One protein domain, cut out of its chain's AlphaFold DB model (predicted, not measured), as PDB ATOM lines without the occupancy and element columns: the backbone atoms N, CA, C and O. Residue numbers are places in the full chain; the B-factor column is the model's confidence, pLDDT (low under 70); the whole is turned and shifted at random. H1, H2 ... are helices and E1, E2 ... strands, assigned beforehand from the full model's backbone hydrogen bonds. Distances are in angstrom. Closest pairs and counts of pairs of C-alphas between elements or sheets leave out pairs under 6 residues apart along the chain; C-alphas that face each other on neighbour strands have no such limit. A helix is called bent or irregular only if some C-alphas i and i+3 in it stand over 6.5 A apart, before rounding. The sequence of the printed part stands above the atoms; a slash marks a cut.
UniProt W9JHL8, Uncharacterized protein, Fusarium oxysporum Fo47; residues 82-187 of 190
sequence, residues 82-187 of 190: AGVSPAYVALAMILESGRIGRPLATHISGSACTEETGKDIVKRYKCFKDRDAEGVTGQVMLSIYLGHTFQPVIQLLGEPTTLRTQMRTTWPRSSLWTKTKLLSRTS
ATOM      1  N   ALA A  82     147.956 145.062  92.425       88.94
ATOM      2  CA  ALA A  82     149.404 145.241  92.327       88.94
ATOM      3  C   ALA A  82     149.965 146.076  93.496       88.94
ATOM      4  O   ALA A  82     151.058 145.771  93.979       88.94
ATOM      5  N   GLY A  83     149.189 147.047  93.997       88.06
ATOM      6  CA  GLY A  83     149.533 147.896  95.145       88.06
ATOM      7  C   GLY A  83     149.534 147.184  96.504       88.06
ATOM      8  O   GLY A  83     149.837 147.799  97.516       88.06
ATOM      9  N   VAL A  84     149.196 145.893  96.547       88.88
ATOM     10  CA  VAL A  84     149.310 145.045  97.749       88.88
ATOM     11  C   VAL A  84     150.154 143.793  97.492       88.88
ATOM     12  O   VAL A  84     150.182 142.871  98.303       88.88
ATOM     13  N   SER A  85     150.847 143.732  96.351       93.44
ATOM     14  CA  SER A  85     151.708 142.597  96.018       93.44
ATOM     15  C   SER A  85     152.964 142.558  96.906       93.44
ATOM     16  O   SER A  85     153.472 143.613  97.292       93.44
ATOM     17  N   PRO A  86     153.549 141.375  97.178       95.69
ATOM     18  CA  PRO A  86     154.799 141.285  97.938       95.69
ATOM     19  C   PRO A  86     155.942 142.111  97.330       95.69
ATOM     20  O   PRO A  86     156.729 142.713  98.057       95.69
ATOM     21  N   ALA A  87     156.009 142.186  95.994       93.88
ATOM     22  CA  ALA A  87     156.992 143.005  95.288       93.88
ATOM     23  C   ALA A  87     156.787 144.505  95.552       93.88
ATOM     24  O   ALA A  87     157.754 145.218  95.810       93.88
ATOM     25  N   TYR A  88     155.535 144.972  95.539       95.19
ATOM     26  CA  TYR A  88     155.201 146.342  95.916       95.19
ATOM     27  C   TYR A  88     155.602 146.638  97.363       95.19
ATOM     28  O   TYR A  88     156.289 147.624  97.611       95.19
ATOM     29  N   VAL A  89     155.233 145.765  98.307       96.25
ATOM     30  CA  VAL A  89     155.540 145.947  99.736       96.25
ATOM     31  C   VAL A  89     157.049 146.029  99.963       96.25
ATOM     32  O   VAL A  89     157.516 146.923 100.663       96.25
ATOM     33  N   ALA A  90     157.833 145.161  99.321       96.06
ATOM     34  CA  ALA A  90     159.290 145.208  99.413       96.06
ATOM     35  C   ALA A  90     159.872 146.530  98.877       96.06
ATOM     36  O   ALA A  90     160.760 147.111  99.503       96.06
ATOM     37  N   LEU A  91     159.363 147.028  97.745       94.88
ATOM     38  CA  LEU A  91     159.779 148.318  97.187       94.88
ATOM     39  C   LEU A  91     159.406 149.485  98.110       94.88
ATOM     40  O   LEU A  91     160.245 150.356  98.332       94.88
ATOM     41  N   ALA A  92     158.199 149.473  98.683       96.25
ATOM     42  CA  ALA A  92     157.758 150.465  99.662       96.25
ATOM     43  C   ALA A  92     158.708 150.511 100.863       96.25
ATOM     44  O   ALA A  92     159.249 151.568 101.171       96.25
ATOM     45  N   MET A  93     159.024 149.356 101.458       97.00
ATOM     46  CA  MET A  93     159.946 149.269 102.597       97.00
ATOM     47  C   MET A  93     161.347 149.801 102.262       97.00
ATOM     48  O   MET A  93     161.972 150.478 103.081       97.00
ATOM     49  N   ILE A  94     161.862 149.518 101.061       96.25
ATOM     50  CA  ILE A  94     163.164 150.037 100.614       96.25
ATOM     51  C   ILE A  94     163.124 151.565 100.500       96.25
ATOM     52  O   ILE A  94     164.041 152.227 100.992       96.25
ATOM     53  N   LEU A  95     162.076 152.120  99.886       95.62
ATOM     54  CA  LEU A  95     161.906 153.564  99.712       95.62
ATOM     55  C   LEU A  95     161.734 154.280 101.059       95.62
ATOM     56  O   LEU A  95     162.455 155.236 101.336       95.62
ATOM     57  N   GLU A  96     160.850 153.775 101.920       95.88
ATOM     58  CA  GLU A  96     160.568 154.322 103.252       95.88
ATOM     59  C   GLU A  96     161.792 154.286 104.169       95.88
ATOM     60  O   GLU A  96     162.027 155.219 104.932       95.88
ATOM     61  N   SER A  97     162.624 153.245 104.061       97.31
ATOM     62  CA  SER A  97     163.857 153.146 104.850       97.31
ATOM     63  C   SER A  97     164.906 154.210 104.505       97.31
ATOM     64  O   SER A  97     165.898 154.345 105.219       97.31
ATOM     65  N   GLY A  98     164.757 154.914 103.375       96.00
ATOM     66  CA  GLY A  98     165.716 155.909 102.892       96.00
ATOM     67  C   GLY A  98     167.067 155.333 102.444       96.00
ATOM     68  O   GLY A  98     167.954 156.090 102.051       96.00
ATOM     69  N   ARG A  99     167.244 154.004 102.453       95.81
ATOM     70  CA  ARG A  99     168.533 153.333 102.196       95.81
ATOM     71  C   ARG A  99     169.089 153.542 100.789       95.81
ATOM     72  O   ARG A  99     170.287 153.364 100.591       95.81
ATOM     73  N   ILE A 100     168.237 153.899  99.829       95.31
ATOM     74  CA  ILE A 100     168.628 154.198  98.442       95.31
ATOM     75  C   ILE A 100     168.572 155.699  98.113       95.31
ATOM     76  O   ILE A 100     168.782 156.086  96.965       95.31
ATOM     77  N   GLY A 101     168.289 156.550  99.106       95.69
ATOM     78  CA  GLY A 101     168.032 157.971  98.895       95.69
ATOM     79  C   GLY A 101     166.802 158.224  98.016       95.69
ATOM     80  O   GLY A 101     165.897 157.397  97.918       95.69
ATOM     81  N   ARG A 102     166.762 159.394  97.368       94.25
ATOM     82  CA  ARG A 102     165.673 159.770  96.459       94.25
ATOM     83  C   ARG A 102     165.873 159.112  95.085       94.25
ATOM     84  O   ARG A 102     166.917 159.355  94.473       94.25
ATOM     85  N   PRO A 103     164.878 158.388  94.541       93.88
ATOM     86  CA  PRO A 103     164.929 157.916  93.162       93.88
ATOM     87  C   PRO A 103     165.159 159.075  92.182       93.88
ATOM     88  O   PRO A 103     164.461 160.093  92.219       93.88
ATOM     89  N   LEU A 104     166.163 158.935  91.314       95.25
ATOM     90  CA  LEU A 104     166.486 159.931  90.284       95.25
ATOM     91  C   LEU A 104     165.787 159.635  88.956       95.25
ATOM     92  O   LEU A 104     165.423 160.560  88.235       95.25
ATOM     93  N   ALA A 105     165.608 158.352  88.642       94.50
ATOM     94  CA  ALA A 105     164.954 157.881  87.433       94.50
ATOM     95  C   ALA A 105     164.325 156.505  87.673       94.50
ATOM     96  O   ALA A 105     164.909 155.664  88.357       94.50
ATOM     97  N   THR A 106     163.178 156.267  87.039       93.44
ATOM     98  CA  THR A 106     162.470 154.984  87.057       93.44
ATOM     99  C   THR A 106     162.201 154.562  85.623       93.44
ATOM    100  O   THR A 106     161.656 155.334  84.838       93.44
ATOM    101  N   HIS A 107     162.581 153.333  85.281       94.44
ATOM    102  CA  HIS A 107     162.325 152.743  83.973       94.44
ATOM    103  C   HIS A 107     161.449 151.512  84.151       94.44
ATOM    104  O   HIS A 107     161.727 150.666  84.997       94.44
ATOM    105  N   ILE A 108     160.400 151.417  83.341       92.62
ATOM    106  CA  ILE A 108     159.469 150.294  83.354       92.62
ATOM    107  C   ILE A 108     159.412 149.754  81.937       92.62
ATOM    108  O   ILE A 108     159.186 150.500  80.986       92.62
ATOM    109  N   SER A 109     159.616 148.451  81.806       92.81
ATOM    110  CA  SER A 109     159.420 147.725  80.561       92.81
ATOM    111  C   SER A 109     158.511 146.547  80.848       92.81
ATOM    112  O   SER A 109     158.642 145.890  81.880       92.81
ATOM    113  N   GLY A 110     157.564 146.306  79.954       88.94
ATOM    114  CA  GLY A 110     156.551 145.289  80.149       88.94
ATOM    115  C   GLY A 110     155.941 144.852  78.833       88.94
ATOM    116  O   GLY A 110     155.981 145.557  77.825       88.94
ATOM    117  N   SER A 111     155.357 143.666  78.869       87.75
ATOM    118  CA  SER A 111     154.534 143.107  77.808       87.75
ATOM    119  C   SER A 111     153.322 142.471  78.471       87.75
ATOM    120  O   SER A 111     153.454 141.872  79.535       87.75
ATOM    121  N   ALA A 112     152.149 142.604  77.854       84.88
ATOM    122  CA  ALA A 112     150.934 142.006  78.393       84.88
ATOM    123  C   ALA A 112     151.024 140.472  78.447       84.88
ATOM    124  O   ALA A 112     150.603 139.881  79.430       84.88
ATOM    125  N   CYS A 113     151.624 139.837  77.430       81.44
ATOM    126  CA  CYS A 113     151.855 138.385  77.368       81.44
ATOM    127  C   CYS A 113     150.612 137.520  77.664       81.44
ATOM    128  O   CYS A 113     150.733 136.427  78.214       81.44
ATOM    129  N   THR A 114     149.424 137.990  77.289       82.81
ATOM    130  CA  THR A 114     148.152 137.297  77.528       82.81
ATOM    131  C   THR A 114     147.447 136.910  76.224       82.81
ATOM    132  O   THR A 114     147.704 137.500  75.171       82.81
ATOM    133  N   GLU A 115     146.526 135.943  76.292       80.56
ATOM    134  CA  GLU A 115     145.745 135.434  75.148       80.56
ATOM    135  C   GLU A 115     144.797 136.475  74.521       80.56
ATOM    136  O   GLU A 115     144.318 136.308  73.395       80.56
ATOM    137  N   GLU A 116     144.495 137.545  75.251       80.06
ATOM    138  CA  GLU A 116     143.711 138.693  74.799       80.06
ATOM    139  C   GLU A 116     144.552 139.763  74.068       80.06
ATOM    140  O   GLU A 116     144.016 140.750  73.549       80.06
ATOM    141  N   THR A 117     145.875 139.578  73.981       81.50
ATOM    142  CA  THR A 117     146.801 140.512  73.327       81.50
ATOM    143  C   THR A 117     147.544 139.890  72.146       81.50
ATOM    144  O   THR A 117     147.526 138.687  71.921       81.50
ATOM    145  N   GLY A 118     148.174 140.736  71.324       81.62
ATOM    146  CA  GLY A 118     148.875 140.289  70.119       81.62
ATOM    147  C   GLY A 118     147.996 140.185  68.869       81.62
ATOM    148  O   GLY A 118     146.960 140.845  68.754       81.62
ATOM    149  N   LYS A 119     148.492 139.408  67.898       85.56
ATOM    150  CA  LYS A 119     147.916 139.231  66.553       85.56
ATOM    151  C   LYS A 119     146.810 138.176  66.511       85.56
ATOM    152  O   LYS A 119     145.898 138.288  65.697       85.56
ATOM    153  N   ASP A 120     146.918 137.142  67.330       86.31
ATOM    154  CA  ASP A 120     146.036 135.980  67.321       86.31
ATOM    155  C   ASP A 120     145.291 135.931  68.652       86.31
ATOM    156  O   ASP A 120     145.910 135.973  69.707       86.31
ATOM    157  N   ILE A 121     143.960 135.908  68.596       84.38
ATOM    158  CA  ILE A 121     143.102 136.158  69.757       84.38
ATOM    159  C   ILE A 121     142.050 135.074  69.848       84.38
ATOM    160  O   ILE A 121     141.420 134.716  68.852       84.38
ATOM    161  N   VAL A 122     141.810 134.573  71.053       85.19
ATOM    162  CA  VAL A 122     140.754 133.589  71.294       85.19
ATOM    163  C   VAL A 122     139.381 134.271  71.260       85.19
ATOM    164  O   VAL A 122     139.211 135.363  71.794       85.19
ATOM    165  N   LYS A 123     138.362 133.615  70.686       82.44
ATOM    166  CA  LYS A 123     136.995 134.141  70.491       82.44
ATOM    167  C   LYS A 123     136.417 134.808  71.744       82.44
ATOM    168  O   LYS A 123     135.756 135.835  71.625       82.44
ATOM    169  N   ARG A 124     136.689 134.248  72.929       82.25
ATOM    170  CA  ARG A 124     136.223 134.783  74.221       82.25
ATOM    171  C   ARG A 124     136.702 136.213  74.500       82.25
ATOM    172  O   ARG A 124     136.001 136.959  75.165       82.25
ATOM    173  N   TYR A 125     137.847 136.602  73.945       82.38
ATOM    174  CA  TYR A 125     138.455 137.922  74.106       82.38
ATOM    175  C   TYR A 125     138.202 138.847  72.915       82.38
ATOM    176  O   TYR A 125     138.849 139.883  72.793       82.38
ATOM    177  N   LYS A 126     137.255 138.520  72.025       81.31
ATOM    178  CA  LYS A 126     136.932 139.372  70.868       81.31
ATOM    179  C   LYS A 126     136.639 140.820  71.291       81.31
ATOM    180  O   LYS A 126     137.130 141.746  70.651       81.31
ATOM    181  N   CYS A 127     135.894 141.009  72.383       78.69
ATOM    182  CA  CYS A 127     135.530 142.333  72.895       78.69
ATOM    183  C   CYS A 127     136.743 143.203  73.271       78.69
ATOM    184  O   CYS A 127     136.632 144.418  73.272       78.69
ATOM    185  N   PHE A 128     137.928 142.622  73.493       78.44
ATOM    186  CA  PHE A 128     139.145 143.369  73.823       78.44
ATOM    187  C   PHE A 128     139.754 144.100  72.609       78.44
ATOM    188  O   PHE A 128     140.660 144.922  72.768       78.44
ATOM    189  N   LYS A 129     139.297 143.792  71.386       77.31
ATOM    190  CA  LYS A 129     139.747 144.438  70.136       77.31
ATOM    191  C   LYS A 129     138.627 145.031  69.295       77.31
ATOM    192  O   LYS A 129     138.921 145.714  68.315       77.31
ATOM    193  N   ASP A 130     137.384 144.715  69.618       74.44
ATOM    194  CA  ASP A 130     136.225 145.198  68.885       74.44
ATOM    195  C   ASP A 130     135.879 146.603  69.388       74.44
ATOM    196  O   ASP A 130     135.277 146.738  70.443       74.44
ATOM    197  N   ARG A 131     136.323 147.646  68.673       69.25
ATOM    198  CA  ARG A 131     136.051 149.047  69.048       69.25
ATOM    199  C   ARG A 131     134.604 149.469  68.794       69.25
ATOM    200  O   ARG A 131     134.158 150.442  69.388       69.25
ATOM    201  N   ASP A 132     133.910 148.742  67.919       67.94
ATOM    202  CA  ASP A 132     132.530 149.025  67.522       67.94
ATOM    203  C   ASP A 132     131.518 148.331  68.442       67.94
ATOM    204  O   ASP A 132     130.323 148.617  68.381       67.94
ATOM    205  N   ALA A 133     131.967 147.390  69.279       65.88
ATOM    206  CA  ALA A 133     131.080 146.763  70.240       65.88
ATOM    207  C   ALA A 133     130.652 147.776  71.319       65.88
ATOM    208  O   ALA A 133     131.389 148.675  71.736       65.88
ATOM    209  N   GLU A 134     129.404 147.648  71.745       57.62
ATOM    210  CA  GLU A 134     128.799 148.558  72.705       57.62
ATOM    211  C   GLU A 134     129.568 148.520  74.037       57.62
ATOM    212  O   GLU A 134     129.898 147.453  74.557       57.62
ATOM    213  N   GLY A 135     129.935 149.698  74.551       59.66
ATOM    214  CA  GLY A 135     130.693 149.839  75.798       59.66
ATOM    215  C   GLY A 135     132.195 149.502  75.737       59.66
ATOM    216  O   GLY A 135     132.868 149.608  76.761       59.66
ATOM    217  N   VAL A 136     132.772 149.152  74.574       61.62
ATOM    218  CA  VAL A 136     134.208 148.789  74.424       61.62
ATOM    219  C   VAL A 136     135.071 149.833  73.704       61.62
ATOM    220  O   VAL A 136     136.131 149.529  73.158       61.62
ATOM    221  N   THR A 137     134.716 151.116  73.819       57.66
ATOM    222  CA  THR A 137     135.578 152.239  73.385       57.66
ATOM    223  C   THR A 137     136.910 152.324  74.154       57.66
ATOM    224  O   THR A 137     137.815 153.071  73.772       57.66
ATOM    225  N   GLY A 138     137.072 151.537  75.224       56.34
ATOM    226  CA  GLY A 138     138.291 151.445  76.019       56.34
ATOM    227  C   GLY A 138     139.427 150.702  75.310       56.34
ATOM    228  O   GLY A 138     139.322 149.529  74.955       56.34
ATOM    229  N   GLN A 139     140.580 151.359  75.165       62.97
ATOM    230  CA  GLN A 139     141.807 150.695  74.730       62.97
ATOM    231  C   GLN A 139     142.339 149.773  75.835       62.97
ATOM    232  O   GLN A 139     143.090 150.232  76.685       62.97
ATOM    233  N   VAL A 140     142.044 148.471  75.781       75.12
ATOM    234  CA  VAL A 140     142.493 147.473  76.778       75.12
ATOM    235  C   VAL A 140     143.981 147.600  77.138       75.12
ATOM    236  O   VAL A 140     144.339 147.579  78.313       75.12
ATOM    237  N   MET A 141     144.865 147.778  76.150       81.00
ATOM    238  CA  MET A 141     146.306 147.941  76.408       81.00
ATOM    239  C   MET A 141     146.626 149.152  77.288       81.00
ATOM    240  O   MET A 141     147.478 149.065  78.169       81.00
ATOM    241  N   LEU A 142     145.948 150.272  77.050       82.31
ATOM    242  CA  LEU A 142     146.178 151.510  77.777       82.31
ATOM    243  C   LEU A 142     145.422 151.519  79.112       82.31
ATOM    244  O   LEU A 142     146.013 151.779  80.153       82.31
ATOM    245  N   SER A 143     144.122 151.232  79.099       81.25
ATOM    246  CA  SER A 143     143.272 151.359  80.284       81.25
ATOM    247  C   SER A 143     143.492 150.244  81.302       81.25
ATOM    248  O   SER A 143     143.459 150.518  82.496       81.25
ATOM    249  N   ILE A 144     143.747 149.009  80.853       82.56
ATOM    250  CA  ILE A 144     143.947 147.858  81.743       82.56
ATOM    251  C   ILE A 144     145.439 147.673  82.010       82.56
ATOM    252  O   ILE A 144     145.899 147.937  83.116       82.56
ATOM    253  N   TYR A 145     146.230 147.262  81.015       87.88
ATOM    254  CA  TYR A 145     147.618 146.856  81.280       87.88
ATOM    255  C   TYR A 145     148.505 148.005  81.746       87.88
ATOM    256  O   TYR A 145     149.193 147.864  82.760       87.88
ATOM    257  N   LEU A 146     148.493 149.142  81.037       88.75
ATOM    258  CA  LEU A 146     149.275 150.295  81.480       88.75
ATOM    259  C   LEU A 146     148.738 150.825  82.814       88.75
ATOM    260  O   LEU A 146     149.541 151.075  83.704       88.75
ATOM    261  N   GLY A 147     147.415 150.912  82.989       88.88
ATOM    262  CA  GLY A 147     146.790 151.313  84.255       88.88
ATOM    263  C   GLY A 147     147.263 150.476  85.450       88.88
ATOM    264  O   GLY A 147     147.808 151.021  86.408       88.88
ATOM    265  N   HIS A 148     147.158 149.148  85.367       89.69
ATOM    266  CA  HIS A 148     147.618 148.230  86.415       89.69
ATOM    267  C   HIS A 148     149.127 148.290  86.665       89.69
ATOM    268  O   HIS A 148     149.565 148.087  87.795       89.69
ATOM    269  N   THR A 149     149.921 148.556  85.626       91.00
ATOM    270  CA  THR A 149     151.380 148.671  85.747       91.00
ATOM    271  C   THR A 149     151.779 149.986  86.410       91.00
ATOM    272  O   THR A 149     152.671 150.020  87.253       91.00
ATOM    273  N   PHE A 150     151.132 151.082  86.019       91.19
ATOM    274  CA  PHE A 150     151.529 152.428  86.408       91.19
ATOM    275  C   PHE A 150     150.952 152.836  87.765       91.19
ATOM    276  O   PHE A 150     151.591 153.585  88.496       91.19
ATOM    277  N   GLN A 151     149.801 152.285  88.153       92.12
ATOM    278  CA  GLN A 151     149.178 152.558  89.446       92.12
ATOM    279  C   GLN A 151     150.100 152.331  90.660       92.12
ATOM    280  O   GLN A 151     150.281 153.273  91.430       92.12
ATOM    281  N   PRO A 152     150.706 151.144  90.871       92.88
ATOM    282  CA  PRO A 152     151.596 150.933  92.016       92.88
ATOM    283  C   PRO A 152     152.812 151.867  91.984       92.88
ATOM    284  O   PRO A 152     153.333 152.252  93.023       92.88
ATOM    285  N   VAL A 153     153.258 152.275  90.795       93.00
ATOM    286  CA  VAL A 153     154.384 153.202  90.637       93.00
ATOM    287  C   VAL A 153     153.991 154.604  91.080       93.00
ATOM    288  O   VAL A 153     154.744 155.228  91.821       93.00
ATOM    289  N   ILE A 154     152.805 155.075  90.687       93.81
ATOM    290  CA  ILE A 154     152.247 156.345  91.164       93.81
ATOM    291  C   ILE A 154     152.074 156.317  92.685       93.81
ATOM    292  O   ILE A 154     152.405 157.293  93.350       93.81
ATOM    293  N   GLN A 155     151.602 155.205  93.256       93.06
ATOM    294  CA  GLN A 155     151.454 155.080  94.711       93.06
ATOM    295  C   GLN A 155     152.794 155.203  95.453       93.06
ATOM    296  O   GLN A 155     152.836 155.809  96.519       93.06
ATOM    297  N   LEU A 156     153.880 154.662  94.891       94.06
ATOM    298  CA  LEU A 156     155.212 154.709  95.506       94.06
ATOM    299  C   LEU A 156     155.956 156.026  95.262       94.06
ATOM    300  O   LEU A 156     156.701 156.479  96.128       94.06
ATOM    301  N   LEU A 157     155.827 156.603  94.065       93.88
ATOM    302  CA  LEU A 157     156.688 157.695  93.589       93.88
ATOM    303  C   LEU A 157     155.952 159.027  93.381       93.88
ATOM    304  O   LEU A 157     156.604 160.042  93.141       93.88
ATOM    305  N   GLY A 158     154.624 159.033  93.483       93.44
ATOM    306  CA  GLY A 158     153.770 160.185  93.208       93.44
ATOM    307  C   GLY A 158     153.294 160.272  91.755       93.44
ATOM    308  O   GLY A 158     153.765 159.568  90.859       93.44
ATOM    309  N   GLU A 159     152.320 161.152  91.525       93.69
ATOM    310  CA  GLU A 159     151.755 161.401  90.198       93.69
ATOM    311  C   GLU A 159     152.728 162.182  89.296       93.69
ATOM    312  O   GLU A 159     153.434 163.084  89.764       93.69
ATOM    313  N   PRO A 160     152.768 161.887  87.983       92.31
ATOM    314  CA  PRO A 160     153.567 162.667  87.052       92.31
ATOM    315  C   PRO A 160     152.997 164.084  86.894       92.31
ATOM    316  O   PRO A 160     151.816 164.266  86.613       92.31
ATOM    317  N   THR A 161     153.857 165.101  86.977       96.44
ATOM    318  CA  THR A 161     153.476 166.502  86.703       96.44
ATOM    319  C   THR A 161     153.348 166.801  85.210       96.44
ATOM    320  O   THR A 161     152.658 167.736  84.812       96.44
ATOM    321  N   THR A 162     154.028 166.016  84.373       95.88
ATOM    322  CA  THR A 162     153.986 166.115  82.913       95.88
ATOM    323  C   THR A 162     153.939 164.718  82.309       95.88
ATOM    324  O   THR A 162     154.570 163.789  82.813       95.88
ATOM    325  N   LEU A 163     153.188 164.563  81.218       92.31
ATOM    326  CA  LEU A 163     153.012 163.284  80.542       92.31
ATOM    327  C   LEU A 163     153.255 163.445  79.042       92.31
ATOM    328  O   LEU A 163     152.668 164.307  78.389       92.31
ATOM    329  N   ARG A 164     154.095 162.570  78.486       94.62
ATOM    330  CA  ARG A 164     154.280 162.420  77.043       94.62
ATOM    331  C   ARG A 164     154.129 160.954  76.680       94.62
ATOM    332  O   ARG A 164     154.838 160.105  77.208       94.62
ATOM    333  N   THR A 165     153.229 160.668  75.750       90.75
ATOM    334  CA  THR A 165     152.927 159.300  75.318       90.75
ATOM    335  C   THR A 165     153.046 159.168  73.812       90.75
ATOM    336  O   THR A 165     152.682 160.081  73.072       90.75
ATOM    337  N   GLN A 166     153.470 157.995  73.355       92.00
ATOM    338  CA  GLN A 166     153.339 157.581  71.966       92.00
ATOM    339  C   GLN A 166     152.618 156.237  71.936       92.00
ATOM    340  O   GLN A 166     153.044 155.284  72.581       92.00
ATOM    341  N   MET A 167     151.521 156.166  71.187       87.62
ATOM    342  CA  MET A 167     150.752 154.939  71.003       87.62
ATOM    343  C   MET A 167     150.869 154.475  69.559       87.62
ATOM    344  O   MET A 167     150.881 155.290  68.634       87.62
ATOM    345  N   ARG A 168     150.944 153.159  69.358       87.25
ATOM    346  CA  ARG A 168     151.029 152.558  68.027       87.25
ATOM    347  C   ARG A 168     150.179 151.299  67.948       87.25
ATOM    348  O   ARG A 168     150.336 150.385  68.750       87.25
ATOM    349  N   THR A 169     149.353 151.216  66.910       84.19
ATOM    350  CA  THR A 169     148.694 149.967  66.519       84.19
ATOM    351  C   THR A 169     149.670 149.136  65.691       84.19
ATOM    352  O   THR A 169     149.931 149.442  64.529       84.19
ATOM    353  N   THR A 170     150.243 148.095  66.289       85.00
ATOM    354  CA  THR A 170     151.184 147.178  65.620       85.00
ATOM    355  C   THR A 170     150.479 146.117  64.774       85.00
ATOM    356  O   THR A 170     151.029 145.679  63.767       85.00
ATOM    357  N   TRP A 171     149.243 145.751  65.130       83.25
ATOM    358  CA  TRP A 171     148.418 144.785  64.394       83.25
ATOM    359  C   TRP A 171     147.051 145.388  64.031       83.25
ATOM    360  O   TRP A 171     146.092 145.235  64.788       83.25
ATOM    361  N   PRO A 172     146.920 146.052  62.864       80.69
ATOM    362  CA  PRO A 172     145.641 146.606  62.397       80.69
ATOM    363  C   PRO A 172     144.580 145.541  62.082       80.69
ATOM    364  O   PRO A 172     143.411 145.858  61.905       80.69
ATOM    365  N   ARG A 173     144.989 144.272  61.965       79.31
ATOM    366  CA  ARG A 173     144.129 143.100  61.777       79.31
ATOM    367  C   ARG A 173     144.595 141.993  62.711       79.31
ATOM    368  O   ARG A 173     145.795 141.737  62.792       79.31
ATOM    369  N   SER A 174     143.648 141.351  63.385       81.69
ATOM    370  CA  SER A 174     143.885 140.218  64.283       81.69
ATOM    371  C   SER A 174     143.134 138.980  63.789       81.69
ATOM    372  O   SER A 174     142.047 139.081  63.215       81.69
ATOM    373  N   SER A 175     143.714 137.803  63.979       86.00
ATOM    374  CA  SER A 175     143.042 136.532  63.709       86.00
ATOM    375  C   SER A 175     142.216 136.133  64.927       86.00
ATOM    376  O   SER A 175     142.718 136.176  66.048       86.00
ATOM    377  N   LEU A 176     140.977 135.701  64.714       84.75
ATOM    378  CA  LEU A 176     140.110 135.195  65.771       84.75
ATOM    379  C   LEU A 176     140.089 133.669  65.745       84.75
ATOM    380  O   LEU A 176     139.693 133.069  64.746       84.75
ATOM    381  N   TRP A 177     140.468 133.046  66.851       82.31
ATOM    382  CA  TRP A 177     140.613 131.603  66.996       82.31
ATOM    383  C   TRP A 177     139.604 131.036  67.998       82.31
ATOM    384  O   TRP A 177     139.281 131.642  69.015       82.31
ATOM    385  N   THR A 178     139.120 129.827  67.746       78.31
ATOM    386  CA  THR A 178     138.714 128.898  68.817       78.31
ATOM    387  C   THR A 178     139.907 128.016  69.169       78.31
ATOM    388  O   THR A 178     140.872 128.016  68.408       78.31
ATOM    389  N   LYS A 179     139.843 127.254  70.275       67.31
ATOM    390  CA  LYS A 179     140.960 126.433  70.801       67.31
ATOM    391  C   LYS A 179     141.762 125.661  69.733       67.31
ATOM    392  O   LYS A 179     142.936 125.407  69.955       67.31
ATOM    393  N   THR A 180     141.167 125.316  68.587       70.56
ATOM    394  CA  THR A 180     141.847 124.621  67.478       70.56
ATOM    395  C   THR A 180     141.543 125.149  66.067       70.56
ATOM    396  O   THR A 180     142.089 124.622  65.102       70.56
ATOM    397  N   LYS A 181     140.686 126.168  65.887       74.06
ATOM    398  CA  LYS A 181     140.211 126.576  64.548       74.06
ATOM    399  C   LYS A 181     140.146 128.089  64.374       74.06
ATOM    400  O   LYS A 181     139.516 128.780  65.177       74.06
ATOM    401  N   LEU A 182     140.731 128.580  63.281       74.81
ATOM    402  CA  LEU A 182     140.585 129.964  62.833       74.81
ATOM    403  C   LEU A 182     139.130 130.217  62.421       74.81
ATOM    404  O   LEU A 182     138.587 129.515  61.568       74.81
ATOM    405  N   LEU A 183     138.503 131.223  63.022       75.25
ATOM    406  CA  LEU A 183     137.135 131.632  62.713       75.25
ATOM    407  C   LEU A 183     137.095 132.709  61.634       75.25
ATOM    408  O   LEU A 183     136.323 132.618  60.688       75.25
ATOM    409  N   SER A 184     137.899 133.755  61.803       74.00
ATOM    410  CA  SER A 184     137.856 134.939  60.948       74.00
ATOM    411  C   SER A 184     139.102 135.793  61.137       74.00
ATOM    412  O   SER A 184     139.735 135.752  62.189       74.00
ATOM    413  N   ARG A 185     139.412 136.642  60.158       67.94
ATOM    414  CA  ARG A 185     140.324 137.774  60.353       67.94
ATOM    415  C   ARG A 185     139.491 139.014  60.639       67.94
ATOM    416  O   ARG A 185     138.767 139.475  59.763       67.94
ATOM    417  N   THR A 186     139.577 139.535  61.853       60.38
ATOM    418  CA  THR A 186     138.868 140.748  62.267       60.38
ATOM    419  C   THR A 186     139.811 141.940  62.196       60.38
ATOM    420  O   THR A 186     140.940 141.885  62.687       60.38
ATOM    421  N   SER A 187     139.363 143.033  61.587       49.25
ATOM    422  CA  SER A 187     140.037 144.322  61.734       49.25
ATOM    423  C   SER A 187     139.541 144.953  63.034       49.25
ATOM    424  O   SER A 187     138.338 145.183  63.119       49.25
TER     425      SER A 187
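AT A GLANCE: This is residues 82 to 187 of the 190 residues of an uncharacterized protein of Fusarium oxysporum Fo47 (UniProt W9JHL8). A small three-stranded sheet with the short helix H2 over one face makes one end of an elongated, loosely built model; the long helix H3 runs away from it toward the other end, where H1 lies. Two long unnamed stretches, residues 97 to 119 and 158 to 173, lead back to the sheet, and residues 160 to 166 stick out. The printed part has 106 residues, 49 of them in named elements, in the order H1 E1 H2 H3 E2 E3; the mixed sheet runs E1 E2 E3, and the class is mixed, helices and strands. It is loose, with a radius of gyration of the C-alphas of 18.1 A and spans of 55 by 30 by 23 A.

IN THESE COORDINATES: The strands are E1, residues 120 to 122, E2, 174 to 178, 13.2 A long, and E3, 181 to 186, 14.4 A long, ending at C-alpha 186 (138.868, 140.748, 62.267). H2 is residues 123 to 128, H3 residues 140 to 157, 24.3 A long, and H1 residues 86 to 96, 15.2 A long, beginning at C-alpha 86 (154.799, 141.285, 97.938). H2 is irregular, with C-alphas 124 and 127 7.7 A apart; H3 only just, with C-alphas 149 and 152 6.7 A apart, and has a kink of 42 degrees near residue 148.

HOW THE PARTS SIT: E1 and E2 are parallel, with N 121 and O 175 at 2.8 A. E2 and E3 form an antiparallel hairpin, with N 176 and O 184 at 2.8 A. H2 is on the sheet at a height of 7.8 A. E1, H2, H3 and E2 make a strand-helix-strand unit, two parallel neighbour strands with helices between, its crossover right-handed. H2 and H3 are close but not clearly touching, the closest C-alphas, of Phe 128 and Val 140, 6.1 A apart. H3, with residues 152 to 156 alone, only just touches H1, with 3 pairs of C-alphas within 8 A, the closest those of Ala 92 and Leu 156, 6.5 A. Every O i to N i+4 pair is within hydrogen-bond range in H1, 9 of 14 in H3 and 0 of 2 in H2, where 2 of 3 O i to N i+3 pairs are.

THE WHOLE: The two farthest C-alphas, of Gly 98 and Leu 183, are 55.0 A apart. The printed part has no cut. The links H1 to E1, H2 to H3 and H3 to E2 are long. pLDDT is under 70 at residues 131 to 139, 179 and 185 to 187.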